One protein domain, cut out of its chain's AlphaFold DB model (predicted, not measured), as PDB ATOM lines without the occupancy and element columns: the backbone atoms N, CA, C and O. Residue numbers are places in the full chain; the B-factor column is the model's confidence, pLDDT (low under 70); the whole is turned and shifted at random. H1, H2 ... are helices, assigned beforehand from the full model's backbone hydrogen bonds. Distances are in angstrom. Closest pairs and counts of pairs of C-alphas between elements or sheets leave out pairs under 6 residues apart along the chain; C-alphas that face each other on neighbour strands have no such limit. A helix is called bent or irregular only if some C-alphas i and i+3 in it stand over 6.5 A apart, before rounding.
ATOM      1  N   TRP A   2     122.206 147.480 217.583       88.75
ATOM      2  CA  TRP A   2     121.328 147.113 216.447       88.75
ATOM      3  C   TRP A   2     122.062 146.587 215.207       88.75
ATOM      4  O   TRP A   2     121.595 145.643 214.577       88.75
ATOM      5  N   LEU A   3     123.233 147.146 214.892       88.50
ATOM      6  CA  LEU A   3     124.050 146.684 213.769       88.50
ATOM      7  C   LEU A   3     124.538 145.238 213.962       88.50
ATOM      8  O   LEU A   3     124.425 144.438 213.041       88.50
ATOM      9  N   VAL A   4     124.992 144.879 215.169       89.50
ATOM     10  CA  VAL A   4     125.401 143.504 215.514       89.50
ATOM     11  C   VAL A   4     124.242 142.533 215.300       89.50
ATOM     12  O   VAL A   4     124.421 141.493 214.675       89.50
ATOM     13  N   VAL A   5     123.038 142.903 215.751       91.31
ATOM     14  CA  VAL A   5     121.825 142.097 215.544       91.31
ATOM     15  C   VAL A   5     121.522 141.942 214.054       91.31
ATOM     16  O   VAL A   5     121.282 140.829 213.595       91.31
ATOM     17  N   ALA A   6     121.574 143.030 213.281       92.62
ATOM     18  CA  ALA A   6     121.315 142.994 211.845       92.62
ATOM     19  C   ALA A   6     122.321 142.102 211.101       92.62
ATOM     20  O   ALA A   6     121.917 141.277 210.283       92.62
ATOM     21  N   VAL A   7     123.614 142.210 211.422       91.56
ATOM     22  CA  VAL A   7     124.664 141.371 210.828       91.56
ATOM     23  C   VAL A   7     124.488 139.912 211.245       91.56
ATOM     24  O   VAL A   7     124.532 139.034 210.390       91.56
ATOM     25  N   ALA A   8     124.220 139.629 212.521       92.00
ATOM     26  CA  ALA A   8     123.981 138.266 212.987       92.00
ATOM     27  C   ALA A   8     122.778 137.623 212.277       92.00
ATOM     28  O   ALA A   8     122.882 136.497 211.790       92.00
ATOM     29  N   LEU A   9     121.661 138.346 212.143       94.56
ATOM     30  CA  LEU A   9     120.485 137.875 211.408       94.56
ATOM     31  C   LEU A   9     120.785 137.662 209.923       94.56
ATOM     32  O   LEU A   9     120.356 136.655 209.359       94.56
ATOM     33  N   LEU A  10     121.547 138.565 209.299       95.81
ATOM     34  CA  LEU A  10     121.990 138.415 207.915       95.81
ATOM     35  C   LEU A  10     122.825 137.143 207.743       95.81
ATOM     36  O   LEU A  10     122.558 136.367 206.829       95.81
ATOM     37  N   LEU A  11     123.800 136.900 208.622       94.31
ATOM     38  CA  LEU A  11     124.664 135.719 208.572       94.31
ATOM     39  C   LEU A  11     123.876 134.428 208.799       94.31
ATOM     40  O   LEU A  11     124.063 133.463 208.059       94.31
ATOM     41  N   VAL A  12     122.965 134.407 209.775       93.12
ATOM     42  CA  VAL A  12     122.091 133.255 210.039       93.12
ATOM     43  C   VAL A  12     121.167 132.993 208.850       93.12
ATOM     44  O   VAL A  12     121.083 131.856 208.388       93.12
ATOM     45  N   GLY A  13     120.511 134.028 208.317       94.25
ATOM     46  CA  GLY A  13     119.623 133.920 207.159       94.25
ATOM     47  C   GLY A  13     120.360 133.474 205.897       94.25
ATOM     48  O   GLY A  13     119.909 132.564 205.202       94.25
ATOM     49  N   TRP A  14     121.540 134.044 205.639       95.69
ATOM     50  CA  TRP A  14     122.434 133.630 204.559       95.69
ATOM     51  C   TRP A  14     122.843 132.167 204.711       95.69
ATOM     52  O   TRP A  14     122.642 131.365 203.797       95.69
ATOM     53  N   GLY A  15     123.361 131.801 205.885       94.00
ATOM     54  CA  GLY A  15     123.765 130.441 206.201       94.00
ATOM     55  C   GLY A  15     122.617 129.458 205.997       94.00
ATOM     56  O   GLY A  15     122.807 128.452 205.322       94.00
ATOM     57  N   ALA A  16     121.413 129.772 206.479       92.25
ATOM     58  CA  ALA A  16     120.215 128.958 206.273       92.25
ATOM     59  C   ALA A  16     119.863 128.788 204.787       92.25
ATOM     60  O   ALA A  16     119.573 127.675 204.350       92.25
ATOM     61  N   LEU A  17     119.940 129.860 203.994       94.19
ATOM     62  CA  LEU A  17     119.606 129.833 202.569       94.19
ATOM     63  C   LEU A  17     120.560 128.939 201.763       94.19
ATOM     64  O   LEU A  17     120.131 128.219 200.858       94.19
ATOM     65  N   VAL A  18     121.859 128.968 202.076       95.19
ATOM     66  CA  VAL A  18     122.874 128.237 201.300       95.19
ATOM     67  C   VAL A  18     123.348 126.930 201.943       95.19
ATOM     68  O   VAL A  18     124.024 126.156 201.254       95.19
ATOM     69  N   ARG A  19     122.964 126.621 203.198       92.75
ATOM     70  CA  ARG A  19     123.471 125.457 203.960       92.75
ATOM     71  C   ARG A  19     123.372 124.153 203.190       92.75
ATOM     72  O   ARG A  19     124.318 123.382 203.201       92.75
ATOM     73  N   ARG A  20     122.268 123.913 202.470       91.62
ATOM     74  CA  ARG A  20     122.068 122.646 201.749       91.62
ATOM     75  C   ARG A  20     123.031 122.513 200.573       91.62
ATOM     76  O   ARG A  20     123.618 121.456 200.371       91.62
ATOM     77  N   ARG A  21     123.233 123.589 199.802       94.06
ATOM     78  CA  ARG A  21     124.156 123.580 198.653       94.06
ATOM     79  C   ARG A  21     125.603 123.421 199.107       94.06
ATOM     80  O   ARG A  21     126.340 122.639 198.512       94.06
ATOM     81  N   VAL A  22     125.997 124.158 200.145       93.06
ATOM     82  CA  VAL A  22     127.341 124.065 200.728       93.06
ATOM     83  C   VAL A  22     127.541 122.692 201.358       93.06
ATOM     84  O   VAL A  22     128.495 122.005 201.010       93.06
ATOM     85  N   GLY A  23     126.597 122.248 202.184       90.38
ATOM     86  CA  GLY A  23     126.620 120.952 202.844       90.38
ATOM     87  C   GLY A  23     126.800 119.810 201.854       90.38
ATOM     88  O   GLY A  23     127.736 119.041 202.003       90.38
ATOM     89  N   LEU A  24     126.015 119.736 200.776       92.31
ATOM     90  CA  LEU A  24     126.198 118.681 199.772       92.31
ATOM     91  C   LEU A  24     127.574 118.731 199.089       92.31
ATOM     92  O   LEU A  24     128.151 117.682 198.812       92.31
ATOM     93  N   ARG A  25     128.119 119.923 198.812       93.50
ATOM     94  CA  ARG A  25     129.452 120.067 198.196       93.50
ATOM     95  C   ARG A  25     130.585 119.688 199.139       93.50
ATOM     96  O   ARG A  25     131.588 119.163 198.674       93.50
ATOM     97  N   VAL A  26     130.425 119.961 200.427       90.81
ATOM     98  CA  VAL A  26     131.413 119.658 201.462       90.81
ATOM     99  C   VAL A  26     131.314 118.181 201.838       90.81
ATOM    100  O   VAL A  26     132.287 117.447 201.714       90.81
ATOM    101  N   TRP A  27     130.129 117.694 202.191       88.81
ATOM    102  CA  TRP A  27     129.921 116.333 202.681       88.81
ATOM    103  C   TRP A  27     130.179 115.248 201.638       88.81
ATOM    104  O   TRP A  27     130.824 114.259 201.967       88.81
ATOM    105  N   ARG A  28     129.753 115.416 200.378       89.12
ATOM    106  CA  ARG A  28     129.916 114.375 199.340       89.12
ATOM    107  C   ARG A  28     131.359 113.893 199.140       89.12
ATOM    108  O   ARG A  28     131.582 112.686 199.194       89.12
ATOM    109  N   LEU A  39     131.234 106.362 214.108       92.12
ATOM    110  CA  LEU A  39     132.214 107.096 214.913       92.12
ATOM    111  C   LEU A  39     133.060 108.022 214.038       92.12
ATOM    112  O   LEU A  39     133.225 109.194 214.368       92.12
ATOM    113  N   ALA A  40     133.558 107.513 212.909       90.25
ATOM    114  CA  ALA A  40     134.367 108.306 211.991       90.25
ATOM    115  C   ALA A  40     133.567 109.488 211.418       90.25
ATOM    116  O   ALA A  40     134.079 110.602 211.383       90.25
ATOM    117  N   ALA A  41     132.295 109.282 211.058       91.06
ATOM    118  CA  ALA A  41     131.411 110.364 210.612       91.06
ATOM    119  C   ALA A  41     131.153 111.416 211.710       91.06
ATOM    120  O   ALA A  41     131.177 112.615 211.433       91.06
ATOM    121  N   GLY A  42     130.952 110.982 212.959       92.38
ATOM    122  CA  GLY A  42     130.795 111.871 214.113       92.38
ATOM    123  C   GLY A  42     132.041 112.719 214.379       92.38
ATOM    124  O   GLY A  42     131.952 113.944 214.450       92.38
ATOM    125  N   LEU A  43     133.216 112.084 214.455       93.06
ATOM    126  CA  LEU A  43     134.499 112.777 214.622       93.06
ATOM    127  C   LEU A  43     134.776 113.736 213.467       93.06
ATOM    128  O   LEU A  43     135.264 114.839 213.690       93.06
ATOM    129  N   PHE A  44     134.425 113.342 212.245       90.81
ATOM    130  CA  PHE A  44     134.572 114.194 211.078       90.81
ATOM    131  C   PHE A  44     133.699 115.450 211.173       90.81
ATOM    132  O   PHE A  44     134.178 116.548 210.900       90.81
ATOM    133  N   ALA A  45     132.442 115.316 211.603       92.75
ATOM    134  CA  ALA A  45     131.549 116.456 211.799       92.75
ATOM    135  C   ALA A  45     132.099 117.454 212.821       92.75
ATOM    136  O   ALA A  45     132.119 118.656 212.557       92.75
ATOM    137  N   VAL A  46     132.595 116.953 213.953       94.62
ATOM    138  CA  VAL A  46     133.225 117.787 214.985       94.62
ATOM    139  C   VAL A  46     134.504 118.423 214.453       94.62
ATOM    140  O   VAL A  46     134.676 119.632 214.569       94.62
ATOM    141  N   GLY A  47     135.377 117.638 213.821       94.38
ATOM    142  CA  GLY A  47     136.636 118.113 213.253       94.38
ATOM    143  C   GLY A  47     136.431 119.201 212.202       94.38
ATOM    144  O   GLY A  47     137.159 120.188 212.201       94.38
ATOM    145  N   LEU A  48     135.401 119.077 211.362       93.56
ATOM    146  CA  LEU A  48     135.038 120.095 210.384       93.56
ATOM    147  C   LEU A  48     134.585 121.398 211.056       93.56
ATOM    148  O   LEU A  48     135.042 122.464 210.655       93.56
ATOM    149  N   GLN A  49     133.738 121.325 212.089       95.00
ATOM    150  CA  GLN A  49     133.332 122.513 212.850       95.00
ATOM    151  C   GLN A  49     134.529 123.163 213.552       95.00
ATOM    152  O   GLN A  49     134.701 124.373 213.453       95.00
ATOM    153  N   LEU A  50     135.396 122.375 214.192       96.00
ATOM    154  CA  LEU A  50     136.596 122.876 214.863       96.00
ATOM    155  C   LEU A  50     137.577 123.522 213.883       96.00
ATOM    156  O   LEU A  50     138.054 124.622 214.140       96.00
ATOM    157  N   ALA A  51     137.850 122.886 212.742       95.81
ATOM    158  CA  ALA A  51     138.726 123.447 211.718       95.81
ATOM    159  C   ALA A  51     138.177 124.776 211.182       95.81
ATOM    160  O   ALA A  51     138.920 125.743 211.027       95.81
ATOM    161  N   ALA A  52     136.864 124.840 210.956       95.50
ATOM    162  CA  ALA A  52     136.178 126.044 210.518       95.50
ATOM    163  C   ALA A  52     136.220 127.147 211.597       95.50
ATOM    164  O   ALA A  52     136.523 128.297 211.294       95.50
ATOM    165  N   MET A  53     136.015 126.796 212.872       96.25
ATOM    166  CA  MET A  53     136.159 127.717 214.007       96.25
ATOM    167  C   MET A  53     137.582 128.263 214.141       96.25
ATOM    168  O   MET A  53     137.741 129.455 214.379       96.25
ATOM    169  N   ILE A  54     138.607 127.424 213.975       97.50
ATOM    170  CA  ILE A  54     140.012 127.851 214.016       97.50
ATOM    171  C   ILE A  54     140.297 128.811 212.861       97.50
ATOM    172  O   ILE A  54     140.832 129.892 213.088       97.50
ATOM    173  N   ALA A  55     139.891 128.463 211.635       97.12
ATOM    174  CA  ALA A  55     140.059 129.331 210.473       97.12
ATOM    175  C   ALA A  55     139.359 130.687 210.668       97.12
ATOM    176  O   ALA A  55     139.942 131.733 210.384       97.12
ATOM    177  N   TYR A  56     138.140 130.673 211.211       97.19
ATOM    178  CA  TYR A  56     137.403 131.880 211.566       97.19
ATOM    179  C   TYR A  56     138.117 132.692 212.654       97.19
ATOM    180  O   TYR A  56     138.300 133.892 212.491       97.19
ATOM    181  N   GLY A  57     138.582 132.052 213.729       96.56
ATOM    182  CA  GLY A  57     139.324 132.701 214.811       96.56
ATOM    183  C   GLY A  57     140.617 133.362 214.329       96.56
ATOM    184  O   GLY A  57     140.903 134.493 214.712       96.56
ATOM    185  N   CYS A  58     141.353 132.718 213.419       97.62
ATOM    186  CA  CYS A  58     142.511 133.326 212.766       97.62
ATOM    187  C   CYS A  58     142.123 134.564 211.944       97.62
ATOM    188  O   CYS A  58     142.832 135.566 211.987       97.62
ATOM    189  N   ALA A  59     140.997 134.523 211.222       96.75
ATOM    190  CA  ALA A  59     140.502 135.680 210.477       96.75
ATOM    191  C   ALA A  59     140.074 136.826 211.410       96.75
ATOM    192  O   ALA A  59     140.389 137.980 211.134       96.75
ATOM    193  N   VAL A  60     139.415 136.519 212.533       95.44
ATOM    194  CA  VAL A  60     139.061 137.499 213.574       95.44
ATOM    195  C   VAL A  60     140.322 138.152 214.137       95.44
ATOM    196  O   VAL A  60     140.416 139.376 214.136       95.44
ATOM    197  N   ALA A  61     141.307 137.354 214.560       95.50
ATOM    198  CA  ALA A  61     142.570 137.857 215.096       95.50
ATOM    199  C   ALA A  61     143.289 138.758 214.083       95.50
ATOM    200  O   ALA A  61     143.699 139.861 214.429       95.50
ATOM    201  N   LEU A  62     143.357 138.337 212.815       95.75
ATOM    202  CA  LEU A  62     143.915 139.145 211.733       95.75
ATOM    203  C   LEU A  62     143.150 140.461 211.540       95.75
ATOM    204  O   LEU A  62     143.773 141.508 211.397       95.75
ATOM    205  N   GLY A  63     141.815 140.425 211.539       94.12
ATOM    206  CA  GLY A  63     140.973 141.611 211.388       94.12
ATOM    207  C   GLY A  63     141.188 142.634 212.503       94.12
ATOM    208  O   GLY A  63     141.337 143.820 212.213       94.12
ATOM    209  N   LEU A  64     141.255 142.171 213.754       92.12
ATOM    210  CA  LEU A  64     141.548 143.009 214.920       92.12
ATOM    211  C   LEU A  64     142.962 143.595 214.839       92.12
ATOM    212  O   LEU A  64     143.120 144.809 214.895       92.12
ATOM    213  N   SER A  65     143.977 142.761 214.580       94.38
ATOM    214  CA  SER A  65     145.363 143.226 214.436       94.38
ATOM    215  C   SER A  65     145.542 144.237 213.299       94.38
ATOM    216  O   SER A  65     146.341 145.159 213.422       94.38
ATOM    217  N   LEU A  66     144.803 144.093 212.192       93.50
ATOM    218  CA  LEU A  66     144.801 145.076 211.105       93.50
ATOM    219  C   LEU A  66     144.148 146.398 211.521       93.50
ATOM    220  O   LEU A  66     144.637 147.456 211.126       93.50
ATOM    221  N   GLY A  67     143.065 146.351 212.301       91.94
ATOM    222  CA  GLY A  67     142.450 147.543 212.887       91.94
ATOM    223  C   GLY A  67     143.447 148.302 213.760       91.94
ATOM    224  O   GLY A  67     143.725 149.471 213.492       91.94
ATOM    225  N   ASP A  68     144.079 147.600 214.702       91.69
ATOM    226  CA  ASP A  68     145.072 148.169 215.622       91.69
ATOM    227  C   ASP A  68     146.283 148.749 214.881       91.69
ATOM    228  O   ASP A  68     146.707 149.872 215.149       91.69
ATOM    229  N   ALA A  69     146.825 148.014 213.905       94.44
ATOM    230  CA  ALA A  69     148.008 148.434 213.156       94.44
ATOM    231  C   ALA A  69     147.758 149.656 212.258       94.44
ATOM    232  O   ALA A  69     148.688 150.406 211.963       94.44
ATOM    233  N   THR A  70     146.522 149.844 211.792       94.06
ATOM    234  CA  THR A  70     146.170 150.941 210.878       94.06
ATOM    235  C   THR A  70     145.473 152.114 211.563       94.06
ATOM    236  O   THR A  70     145.340 153.173 210.951       94.06
ATOM    237  N   GLY A  71     145.004 151.942 212.803       91.31
ATOM    238  CA  GLY A  71     144.158 152.911 213.505       91.31
ATOM    239  C   GLY A  71     142.779 153.105 212.863       91.31
ATOM    240  O   GLY A  71     142.081 154.067 213.179       91.31
ATOM    241  N   MET A  72     142.384 152.234 211.929       90.81
ATOM    242  CA  MET A  72     141.102 152.314 211.234       90.81
ATOM    243  C   MET A  72     140.065 151.426 211.925       90.81
ATOM    244  O   MET A  72     140.356 150.295 212.298       90.81
ATOM    245  N   SER A  73     138.822 151.900 212.022       88.19
ATOM    246  CA  SER A  73     137.728 151.163 212.677       88.19
ATOM    247  C   SER A  73     137.034 150.127 211.785       88.19
ATOM    248  O   SER A  73     136.279 149.292 212.268       88.19
ATOM    249  N   TRP A  74     137.254 150.170 210.469       89.75
ATOM    250  CA  TRP A  74     136.563 149.310 209.505       89.75
ATOM    251  C   TRP A  74     137.223 147.949 209.193       89.75
ATOM    252  O   TRP A  74     136.478 147.049 208.793       89.75
ATOM    253  N   PRO A  75     138.548 147.717 209.338       92.88
ATOM    254  CA  PRO A  75     139.159 146.432 208.985       92.88
ATOM    255  C   PRO A  75     138.599 145.255 209.788       92.88
ATOM    256  O   PRO A  75     138.198 144.256 209.191       92.88
ATOM    257  N   ALA A  76     138.491 145.393 211.113       91.06
ATOM    258  CA  ALA A  76     137.948 144.357 211.988       91.06
ATOM    259  C   ALA A  76     136.516 143.934 211.600       91.06
ATOM    260  O   ALA A  76     136.330 142.765 211.246       91.06
ATOM    261  N   PRO A  77     135.509 144.831 211.557       91.50
ATOM    262  CA  PRO A  77     134.150 144.439 211.185       91.50
ATOM    263  C   PRO A  77     134.049 143.930 209.741       91.50
ATOM    264  O   PRO A  77     133.242 143.042 209.465       91.50
ATOM    265  N   THR A  78     134.889 144.425 208.825       93.25
ATOM    266  CA  THR A  78     134.918 143.948 207.433       93.25
ATOM    267  C   THR A  78     135.409 142.508 207.354       93.25
ATOM    268  O   THR A  78     134.729 141.654 206.783       93.25
ATOM    269  N   VAL A  79     136.567 142.206 207.947       94.75
ATOM    270  CA  VAL A  79     137.145 140.856 207.921       94.75
ATOM    271  C   VAL A  79     136.239 139.873 208.658       94.75
ATOM    272  O   VAL A  79     135.964 138.793 208.138       94.75
ATOM    273  N   ILE A  80     135.710 140.258 209.819       93.56
ATOM    274  CA  ILE A  80     134.821 139.421 210.637       93.56
ATOM    275  C   ILE A  80     133.501 139.151 209.911       93.56
ATOM    276  O   ILE A  80     133.030 138.012 209.904       93.56
ATOM    277  N   GLY A  81     132.928 140.157 209.242       93.75
ATOM    278  CA  GLY A  81     131.730 139.999 208.419       93.75
ATOM    279  C   GLY A  81     131.953 139.063 207.228       93.75
ATOM    280  O   GLY A  81     131.168 138.139 207.013       93.75
ATOM    281  N   LEU A  82     133.052 139.241 206.486       95.44
ATOM    282  CA  LEU A  82     133.405 138.389 205.344       95.44
ATOM    283  C   LEU A  82     133.704 136.948 205.769       95.44
ATOM    284  O   LEU A  82     133.179 136.005 205.175       95.44
ATOM    285  N   ALA A  83     134.491 136.762 206.828       96.06
ATOM    286  CA  ALA A  83     134.740 135.448 207.407       96.06
ATOM    287  C   ALA A  83     133.432 134.814 207.906       96.06
ATOM    288  O   ALA A  83     133.208 133.620 207.716       96.06
ATOM    289  N   GLY A  84     132.526 135.620 208.467       95.50
ATOM    290  CA  GLY A  84     131.208 135.191 208.924       95.50
ATOM    291  C   GLY A  84     130.342 134.676 207.778       95.50
ATOM    292  O   GLY A  84     129.691 133.645 207.926       95.50
ATOM    293  N   LEU A  85     130.379 135.321 206.608       95.44
ATOM    294  CA  LEU A  85     129.651 134.874 205.411       95.44
ATOM    295  C   LEU A  85     130.123 133.506 204.902       95.44
ATOM    296  O   LEU A  85     129.320 132.748 204.350       95.44
ATOM    297  N   LEU A  86     131.405 133.184 205.090       94.94
ATOM    298  CA  LEU A  86     131.984 131.889 204.730       94.94
ATOM    299  C   LEU A  86     131.719 130.821 205.797       94.94
ATOM    300  O   LEU A  86     131.433 129.672 205.463       94.94
ATOM    301  N   GLN A  87     131.776 131.206 207.072       94.94
ATOM    302  CA  GLN A  87     131.595 130.314 208.213       94.94
ATOM    303  C   GLN A  87     130.123 129.949 208.442       94.94
ATOM    304  O   GLN A  87     129.809 128.802 208.762       94.94
ATOM    305  N   ALA A  88     129.196 130.892 208.258       95.69
ATOM    306  CA  ALA A  88     127.787 130.700 208.592       95.69
ATOM    307  C   ALA A  88     127.139 129.492 207.886       95.69
ATOM    308  O   ALA A  88     126.466 128.721 208.567       95.69
ATOM    309  N   PRO A  89     127.357 129.223 206.584       95.00
ATOM    310  CA  PRO A  89     126.832 128.016 205.942       95.00
ATOM    311  C   PRO A  89     127.364 126.711 206.553       95.00
ATOM    312  O   PRO A  89     126.618 125.736 206.651       95.00
ATOM    313  N   ILE A  90     128.632 126.696 206.984       95.44
ATOM    314  CA  ILE A  90     129.277 125.543 207.636       95.44
ATOM    315  C   ILE A  90     128.688 125.312 209.026       95.44
ATOM    316  O   ILE A  90     128.456 124.175 209.421       95.44
ATOM    317  N   VAL A  91     128.376 126.372 209.763       94.94
ATOM    318  CA  VAL A  91     127.693 126.254 211.057       94.94
ATOM    319  C   VAL A  91     126.249 125.787 210.857       94.94
ATOM    320  O   VAL A  91     125.798 124.819 211.469       94.94
ATOM    321  N   MET A  92     125.525 126.422 209.934       93.75
ATOM    322  CA  MET A  92     124.098 126.181 209.720       93.75
ATOM    323  C   MET A  92     123.787 124.798 209.144       93.75
ATOM    324  O   MET A  92     122.690 124.292 209.370       93.75
ATOM    325  N   MET A  93     124.718 124.154 208.434       92.56
ATOM    326  CA  MET A  93     124.509 122.789 207.927       92.56
ATOM    327  C   MET A  93     124.492 121.720 209.033       92.56
ATOM    328  O   MET A  93     124.057 120.602 208.771       92.56
ATOM    329  N   ALA A  94     124.973 122.038 210.239       91.56
ATOM    330  CA  ALA A  94     124.955 121.149 211.400       91.56
ATOM    331  C   ALA A  94     123.932 121.575 212.469       91.56
ATOM    332  O   ALA A  94     123.727 120.850 213.437       91.56
ATOM    333  N   MET A  95     123.264 122.719 212.294       90.81
ATOM    334  CA  MET A  95     122.234 123.199 213.215       90.81
ATOM    335  C   MET A  95     120.936 122.386 213.103       90.81
ATOM    336  O   MET A  95     120.493 122.097 211.987       90.81
ATOM    337  N   PRO A  96     120.285 122.039 214.231       84.75
ATOM    338  CA  PRO A  96     118.978 121.401 214.200       84.75
ATOM    339  C   PRO A  96     117.912 122.375 213.682       84.75
ATOM    340  O   PRO A  96     117.901 123.549 214.046       84.75
ATOM    341  N   ASP A  97     116.986 121.859 212.874       80.69
ATOM    342  CA  ASP A  97     115.778 122.584 212.477       80.69
ATOM    343  C   ASP A  97     114.577 122.182 213.349       80.69
ATOM    344  O   ASP A  97     114.547 121.084 213.914       80.69
ATOM    345  N   ARG A  98     113.587 123.073 213.468       67.19
ATOM    346  CA  ARG A  98     112.359 122.869 214.251       67.19
ATOM    347  C   ARG A  98     111.247 122.149 213.485       67.19
ATOM    348  O   ARG A  98     110.265 121.786 214.117       67.19
ATOM    349  N   GLY A  99     111.385 121.942 212.173       68.31
ATOM    350  CA  GLY A  99     110.338 121.362 211.321       68.31
ATOM    351  C   GLY A  99     109.989 119.899 211.636       68.31
ATOM    352  O   GLY A  99     109.117 119.610 212.446       68.31
ATOM    353  N   ALA A 100     110.649 118.951 210.967       66.19
ATOM    354  CA  ALA A 100     110.303 117.519 211.005       66.19
ATOM    355  C   ALA A 100     110.934 116.727 212.179       66.19
ATOM    356  O   ALA A 100     111.010 115.498 212.144       66.19
ATOM    357  N   GLY A 101     111.418 117.426 213.209       76.12
ATOM    358  CA  GLY A 101     112.156 116.868 214.345       76.12
ATOM    359  C   GLY A 101     113.645 117.246 214.345       76.12
ATOM    360  O   GLY A 101     114.198 117.622 213.305       76.12
ATOM    361  N   PRO A 102     114.322 117.142 215.506       79.31
ATOM    362  CA  PRO A 102     115.701 117.591 215.651       79.31
ATOM    363  C   PRO A 102     116.607 116.876 214.646       79.31
ATOM    364  O   PRO A 102     116.584 115.649 214.504       79.31
ATOM    365  N   TYR A 103     117.386 117.671 213.914       86.31
ATOM    366  CA  TYR A 103     118.323 117.221 212.880       86.31
ATOM    367  C   TYR A 103     117.717 116.395 211.730       86.31
ATOM    368  O   TYR A 103     118.462 115.721 211.019       86.31
ATOM    369  N   ALA A 104     116.397 116.392 211.519       88.00
ATOM    370  CA  ALA A 104     115.790 115.648 210.410       88.00
ATOM    371  C   ALA A 104     116.359 116.094 209.050       88.00
ATOM    372  O   ALA A 104     116.818 115.266 208.268       88.00
ATOM    373  N   GLU A 105     116.437 117.403 208.816       88.56
ATOM    374  CA  GLU A 105     116.986 117.952 207.571       88.56
ATOM    375  C   GLU A 105     118.491 117.726 207.415       88.56
ATOM    376  O   GLU A 105     118.963 117.444 206.316       88.56
ATOM    377  N   VAL A 106     119.249 117.813 208.513       89.81
ATOM    378  CA  VAL A 106     120.696 117.544 208.503       89.81
ATOM    379  C   VAL A 106     120.952 116.093 208.104       89.81
ATOM    380  O   VAL A 106     121.801 115.826 207.258       89.81
ATOM    381  N   ARG A 107     120.179 115.153 208.663       90.62
ATOM    382  CA  ARG A 107     120.261 113.730 208.313       90.62
ATOM    383  C   ARG A 107     119.890 113.484 206.857       90.62
ATOM    384  O   ARG A 107     120.677 112.858 206.162       90.62
ATOM    385  N   ALA A 108     118.780 114.048 206.382       90.56
ATOM    386  CA  ALA A 108     118.379 113.931 204.979       90.56
ATOM    387  C   ALA A 108     119.456 114.480 204.025       90.56
ATOM    388  O   ALA A 108     119.792 113.853 203.029       90.56
ATOM    389  N   MET A 109     120.070 115.619 204.357       92.38
ATOM    390  CA  MET A 109     121.176 116.183 203.576       92.38
ATOM    391  C   MET A 109     122.423 115.282 203.583       92.38
ATOM    392  O   MET A 109     123.118 115.193 202.571       92.38
ATOM    393  N   LEU A 110     122.740 114.640 204.710       91.38
ATOM    394  CA  LEU A 110     123.859 113.700 204.811       91.38
ATOM    395  C   LEU A 110     123.584 112.417 204.017       91.38
ATOM    396  O   LEU A 110     124.472 111.936 203.317       91.38
ATOM    397  N   GLU A 111     122.357 111.904 204.061       91.81
ATOM    398  CA  GLU A 111     121.906 110.763 203.257       91.81
ATOM    399  C   GLU A 111     121.953 111.096 201.751       91.81
ATOM    400  O   GLU A 111     122.539 110.342 200.976       91.81
ATOM    401  N   ASP A 112     121.509 112.292 201.338       92.75
ATOM    402  CA  ASP A 112     121.667 112.835 199.970       92.75
ATOM    403  C   ASP A 112     123.146 112.991 199.537       92.75
ATOM    404  O   ASP A 112     123.475 113.103 198.342       92.75
ATOM    405  N   ALA A 113     124.054 113.071 200.514       90.25
ATOM    406  CA  ALA A 113     125.498 113.105 200.312       90.25
ATOM    407  C   ALA A 113     126.145 111.707 200.302       90.25
ATOM    408  O   ALA A 113     127.335 111.610 199.991       90.25
ATOM    409  N   GLY A 114     125.371 110.649 200.565       90.94
ATOM    410  CA  GLY A 114     125.803 109.252 200.563       90.94
ATOM    411  C   GLY A 114     126.093 108.662 201.945       90.94
ATOM    412  O   GLY A 114     126.683 107.588 202.009       90.94
ATOM    413  N   ALA A 115     125.723 109.336 203.039       91.00
ATOM    414  CA  ALA A 115     125.856 108.777 204.382       91.00
ATOM    415  C   ALA A 115     124.840 107.653 204.620       91.00
ATOM    416  O   ALA A 115     123.675 107.762 204.236       91.00
ATOM    417  N   THR A 116     125.238 106.617 205.357       92.81
ATOM    418  CA  THR A 116     124.272 105.682 205.944       92.81
ATOM    419  C   THR A 116     123.483 106.362 207.063       92.81
ATOM    420  O   THR A 116     123.948 107.321 207.684       92.81
ATOM    421  N   GLY A 117     122.302 105.838 207.406       91.12
ATOM    422  CA  GLY A 117     121.492 106.416 208.487       91.12
ATOM    423  C   GLY A 117     122.218 106.461 209.845       91.12
ATOM    424  O   GLY A 117     121.957 107.345 210.663       91.12
ATOM    425  N   ALA A 118     123.159 105.541 210.101       91.94
ATOM    426  CA  ALA A 118     123.990 105.555 211.308       91.94
ATOM    427  C   ALA A 118     125.024 106.693 211.286       91.94
ATOM    428  O   ALA A 118     125.148 107.419 212.276       91.94
ATOM    429  N   GLN A 119     125.709 106.896 210.157       92.12
ATOM    430  CA  GLN A 119     126.623 108.022 209.951       92.12
ATOM    431  C   GLN A 119     125.887 109.363 210.033       92.12
ATOM    432  O   GLN A 119     126.333 110.258 210.746       92.12
ATOM    433  N   GLY A 120     124.727 109.477 209.377       91.69
ATOM    434  CA  GLY A 120     123.890 110.675 209.395       91.69
ATOM    435  C   GLY A 120     123.491 111.082 210.812       91.69
ATOM    436  O   GLY A 120     123.632 112.243 211.191       91.69
ATOM    437  N   ARG A 121     123.053 110.119 211.638       91.94
ATOM    438  CA  ARG A 121     122.730 110.368 213.053       91.94
ATOM    439  C   ARG A 121     123.952 110.790 213.862       91.94
ATOM    440  O   ARG A 121     123.861 111.769 214.596       91.94
ATOM    441  N   ALA A 122     125.065 110.070 213.746       92.81
ATOM    442  CA  ALA A 122     126.269 110.366 214.518       92.81
ATOM    443  C   ALA A 122     126.847 111.746 214.171       92.81
ATOM    444  O   ALA A 122     127.131 112.535 215.069       92.81
ATOM    445  N   ALA A 123     126.952 112.070 212.880       92.38
ATOM    446  CA  ALA A 123     127.417 113.370 212.411       92.38
ATOM    447  C   ALA A 123     126.484 114.511 212.841       92.38
ATOM    448  O   ALA A 123     126.966 115.551 213.282       92.38
ATOM    449  N   ALA A 124     125.163 114.317 212.778       92.12
ATOM    450  CA  ALA A 124     124.201 115.315 213.238       92.12
ATOM    451  C   ALA A 124     124.315 115.593 214.748       92.12
ATOM    452  O   ALA A 124     124.425 116.747 215.160       92.12
ATOM    453  N   TRP A 125     124.335 114.541 215.572       92.56
ATOM    454  CA  TRP A 125     124.408 114.678 217.030       92.56
ATOM    455  C   TRP A 125     125.748 115.220 217.522       92.56
ATOM    456  O   TRP A 125     125.771 115.963 218.498       92.56
ATOM    457  N   ALA A 126     126.849 114.874 216.856       92.69
ATOM    458  CA  ALA A 126     128.170 115.374 217.216       92.69
ATOM    459  C   ALA A 126     128.413 116.798 216.682       92.69
ATOM    460  O   ALA A 126     128.957 117.647 217.385       92.69
ATOM    461  N   GLY A 127     127.977 117.082 215.450       91.31
ATOM    462  CA  GLY A 127     128.168 118.375 214.795       91.31
ATOM    463  C   GLY A 127     127.308 119.499 215.374       91.31
ATOM    464  O   GLY A 127     127.763 120.639 215.411       91.31
ATOM    465  N   GLY A 128     126.099 119.200 215.854       90.88
ATOM    466  CA  GLY A 128     125.173 120.204 216.384       90.88
ATOM    467  C   GLY A 128     125.726 121.024 217.555       90.88
ATOM    468  O   GLY A 128     125.797 122.248 217.440       90.88
ATOM    469  N   PRO A 129     126.179 120.404 218.663       93.25
ATOM    470  CA  PRO A 129     126.804 121.125 219.775       93.25
ATOM    471  C   PRO A 129     128.011 121.968 219.344       93.25
ATOM    472  O   PRO A 129     128.142 123.118 219.762       93.25
ATOM    473  N   ALA A 130     128.860 121.440 218.456       92.88
ATOM    474  CA  ALA A 130     130.001 122.180 217.919       92.88
ATOM    475  C   ALA A 130     129.560 123.392 217.077       92.88
ATOM    476  O   ALA A 130     130.148 124.466 217.184       92.88
ATOM    477  N   ALA A 131     128.477 123.267 216.305       93.56
ATOM    478  CA  ALA A 131     127.884 124.384 215.579       93.56
ATOM    479  C   ALA A 131     127.323 125.466 216.519       93.56
ATOM    480  O   ALA A 131     127.427 126.652 216.210       93.56
ATOM    481  N   PHE A 132     126.775 125.102 217.685       93.19
ATOM    482  CA  PHE A 132     126.331 126.093 218.679       93.19
ATOM    483  C   PHE A 132     127.508 126.904 219.219       93.19
ATOM    484  O   PHE A 132     127.421 128.130 219.292       93.19
ATOM    485  N   LEU A 133     128.626 126.242 219.522       94.44
ATOM    486  CA  LEU A 133     129.859 126.917 219.932       94.44
ATOM    487  C   LEU A 133     130.399 127.830 218.824       94.44
ATOM    488  O   LEU A 133     130.743 128.982 219.087       94.44
ATOM    489  N   ALA A 134     130.412 127.354 217.577       93.88
ATOM    490  CA  ALA A 134     130.841 128.143 216.427       93.88
ATOM    491  C   ALA A 134     129.955 129.379 216.201       93.88
ATOM    492  O   ALA A 134     130.467 130.454 215.897       93.88
ATOM    493  N   MET A 135     128.637 129.260 216.392       93.62
ATOM    494  CA  MET A 135     127.720 130.401 216.326       93.62
ATOM    495  C   MET A 135     127.995 131.408 217.447       93.62
ATOM    496  O   MET A 135     128.029 132.611 217.195       93.62
ATOM    497  N   GLY A 136     128.242 130.925 218.669       93.94
ATOM    498  CA  GLY A 136     128.651 131.768 219.792       93.94
ATOM    499  C   GLY A 136     129.927 132.556 219.493       93.94
ATOM    500  O   GLY A 136     129.986 133.747 219.784       93.94
ATOM    501  N   LEU A 137     130.906 131.928 218.833       94.69
ATOM    502  CA  LEU A 137     132.135 132.588 218.389       94.69
ATOM    503  C   LEU A 137     131.860 133.695 217.358       94.69
ATOM    504  O   LEU A 137     132.395 134.793 217.502       94.69
ATOM    505  N   ILE A 138     131.004 133.443 216.359       94.19
ATOM    506  CA  ILE A 138     130.606 134.467 215.378       94.19
ATOM    507  C   ILE A 138     129.980 135.659 216.100       94.19
ATOM    508  O   ILE A 138     130.455 136.784 215.962       94.19
ATOM    509  N   VAL A 139     128.951 135.418 216.914       92.81
ATOM    510  CA  VAL A 139     128.228 136.486 217.617       92.81
ATOM    511  C   VAL A 139     129.151 137.244 218.572       92.81
ATOM    512  O   VAL A 139     129.169 138.471 218.542       92.81
ATOM    513  N   GLY A 140     129.958 136.542 219.372       93.44
ATOM    514  CA  GLY A 140     130.904 137.158 220.303       93.44
ATOM    515  C   GLY A 140     131.944 138.032 219.601       93.44
ATOM    516  O   GLY A 140     132.210 139.146 220.043       93.44
ATOM    517  N   SER A 141     132.470 137.581 218.460       93.56
ATOM    518  CA  SER A 141     133.418 138.380 217.679       93.56
ATOM    519  C   SER A 141     132.780 139.618 217.043       93.56
ATOM    520  O   SER A 141     133.447 140.639 216.935       93.56
ATOM    521  N   LEU A 142     131.488 139.581 216.686       92.25
ATOM    522  CA  LEU A 142     130.771 140.777 216.235       92.25
ATOM    523  C   LEU A 142     130.663 141.810 217.362       92.25
ATOM    524  O   LEU A 142     130.851 142.993 217.108       92.25
ATOM    525  N   PHE A 143     130.405 141.393 218.603       91.19
ATOM    526  CA  PHE A 143     130.430 142.327 219.735       91.19
ATOM    527  C   PHE A 143     131.815 142.952 219.925       91.19
ATOM    528  O   PHE A 143     131.901 144.168 220.056       91.19
ATOM    529  N   ALA A 144     132.881 142.153 219.839       88.06
ATOM    530  CA  ALA A 144     134.252 142.656 219.919       88.06
ATOM    531  C   ALA A 144     134.627 143.594 218.753       88.06
ATOM    532  O   ALA A 144     135.380 144.537 218.940       88.06
ATOM    533  N   ALA A 145     134.112 143.353 217.543       87.25
ATOM    534  CA  ALA A 145     134.445 144.136 216.349       87.25
ATOM    535  C   ALA A 145     133.768 145.509 216.282       87.25
ATOM    536  O   ALA A 145     134.225 146.389 215.556       87.25
ATOM    537  N   PHE A 146     132.619 145.645 216.939       83.56
ATOM    538  CA  PHE A 146     131.762 146.822 216.847       83.56
ATOM    539  C   PHE A 146     131.772 147.666 218.130       83.56
ATOM    540  O   PHE A 146     130.881 148.503 218.257       83.56
ATOM    541  N   ASP A 147     132.740 147.438 219.034       67.31
ATOM    542  CA  ASP A 147     132.944 148.135 220.317       67.31
ATOM    543  C   ASP A 147     131.622 148.563 220.978       67.31
ATOM    544  O   ASP A 147     131.212 149.728 220.948       67.31
TER     545      ASP A 147
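This is residues 2 to 28 and 39 to 147 of the 148 residues of an uncharacterized protein of Thermomonospora echinospora (UniProt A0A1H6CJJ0). This is an elongated up-and-down bundle, each rod running against the one before it: H2 and H5 lie side by side along its length, H3 packs on both, and H1a packs on H3 and H5. At one end the short H4 packs on H5 and on H1b, the second arm of the bent H1. Of 136 printed residues, 114 are in five named helices, H1 to H5 in chain order, with no named strand: all helix. The whole is compact, with a radius of gyration of the C-alphas of 15.7 A and spans of 52 by 27 by 22 A.

Begin at H2, residues 39 to 70, a hairpin with H3, residues 75 to 92; their closest C-alphas, Gly 63 and Ala 76, are 4.1 A apart. H2 touches the hub H5, residues 117 to 145, at a shallow tilt of 12 degrees, the same way; look at their closest C-alphas, Gly 42 and Ala 123, 4.1 A apart. H1, residues 2 to 28, assigned as one helix by its hydrogen bonds, is bent: C-alphas 17 and 20 are 7.6 A apart, between arms H1a, residues 2 to 17, and H1b, residues 20 to 28. H1a touches H3, closest at the C-alphas of Gly 15 and Pro 89, 3.9 A. H4, residues 104 to 111, touches H1b, closest at the C-alphas of Arg 20 and Met 109, 6.8 A. Every O i to N i+4 pair is within hydrogen-bond range in H1a, H1b, H2 and H4, against 12 of 14 in H3 and 23 of 25 in H5.

Find C-alpha 39 at (132.214, 107.096, 214.913); from there H2 runs 46.2 A. H5 runs 40.6 A to C-alpha 145 at (134.445, 144.136, 216.349). H3 spans 25.2 A, H1a 22.2 A, H1b 11.7 A and H4 10.6 A. H3 is only just irregular, with C-alphas 86 and 89 6.6 A apart.

The C-alphas farthest apart, Gly 71 and Gly 117, are 52.0 A apart. Residues 29 to 38 are not printed, and C-alphas 28 and 39 stand 17.3 A apart across the cut. The link from H3 to H4 is long. Look for pLDDT under 70 at residues 98 to 100 and 147.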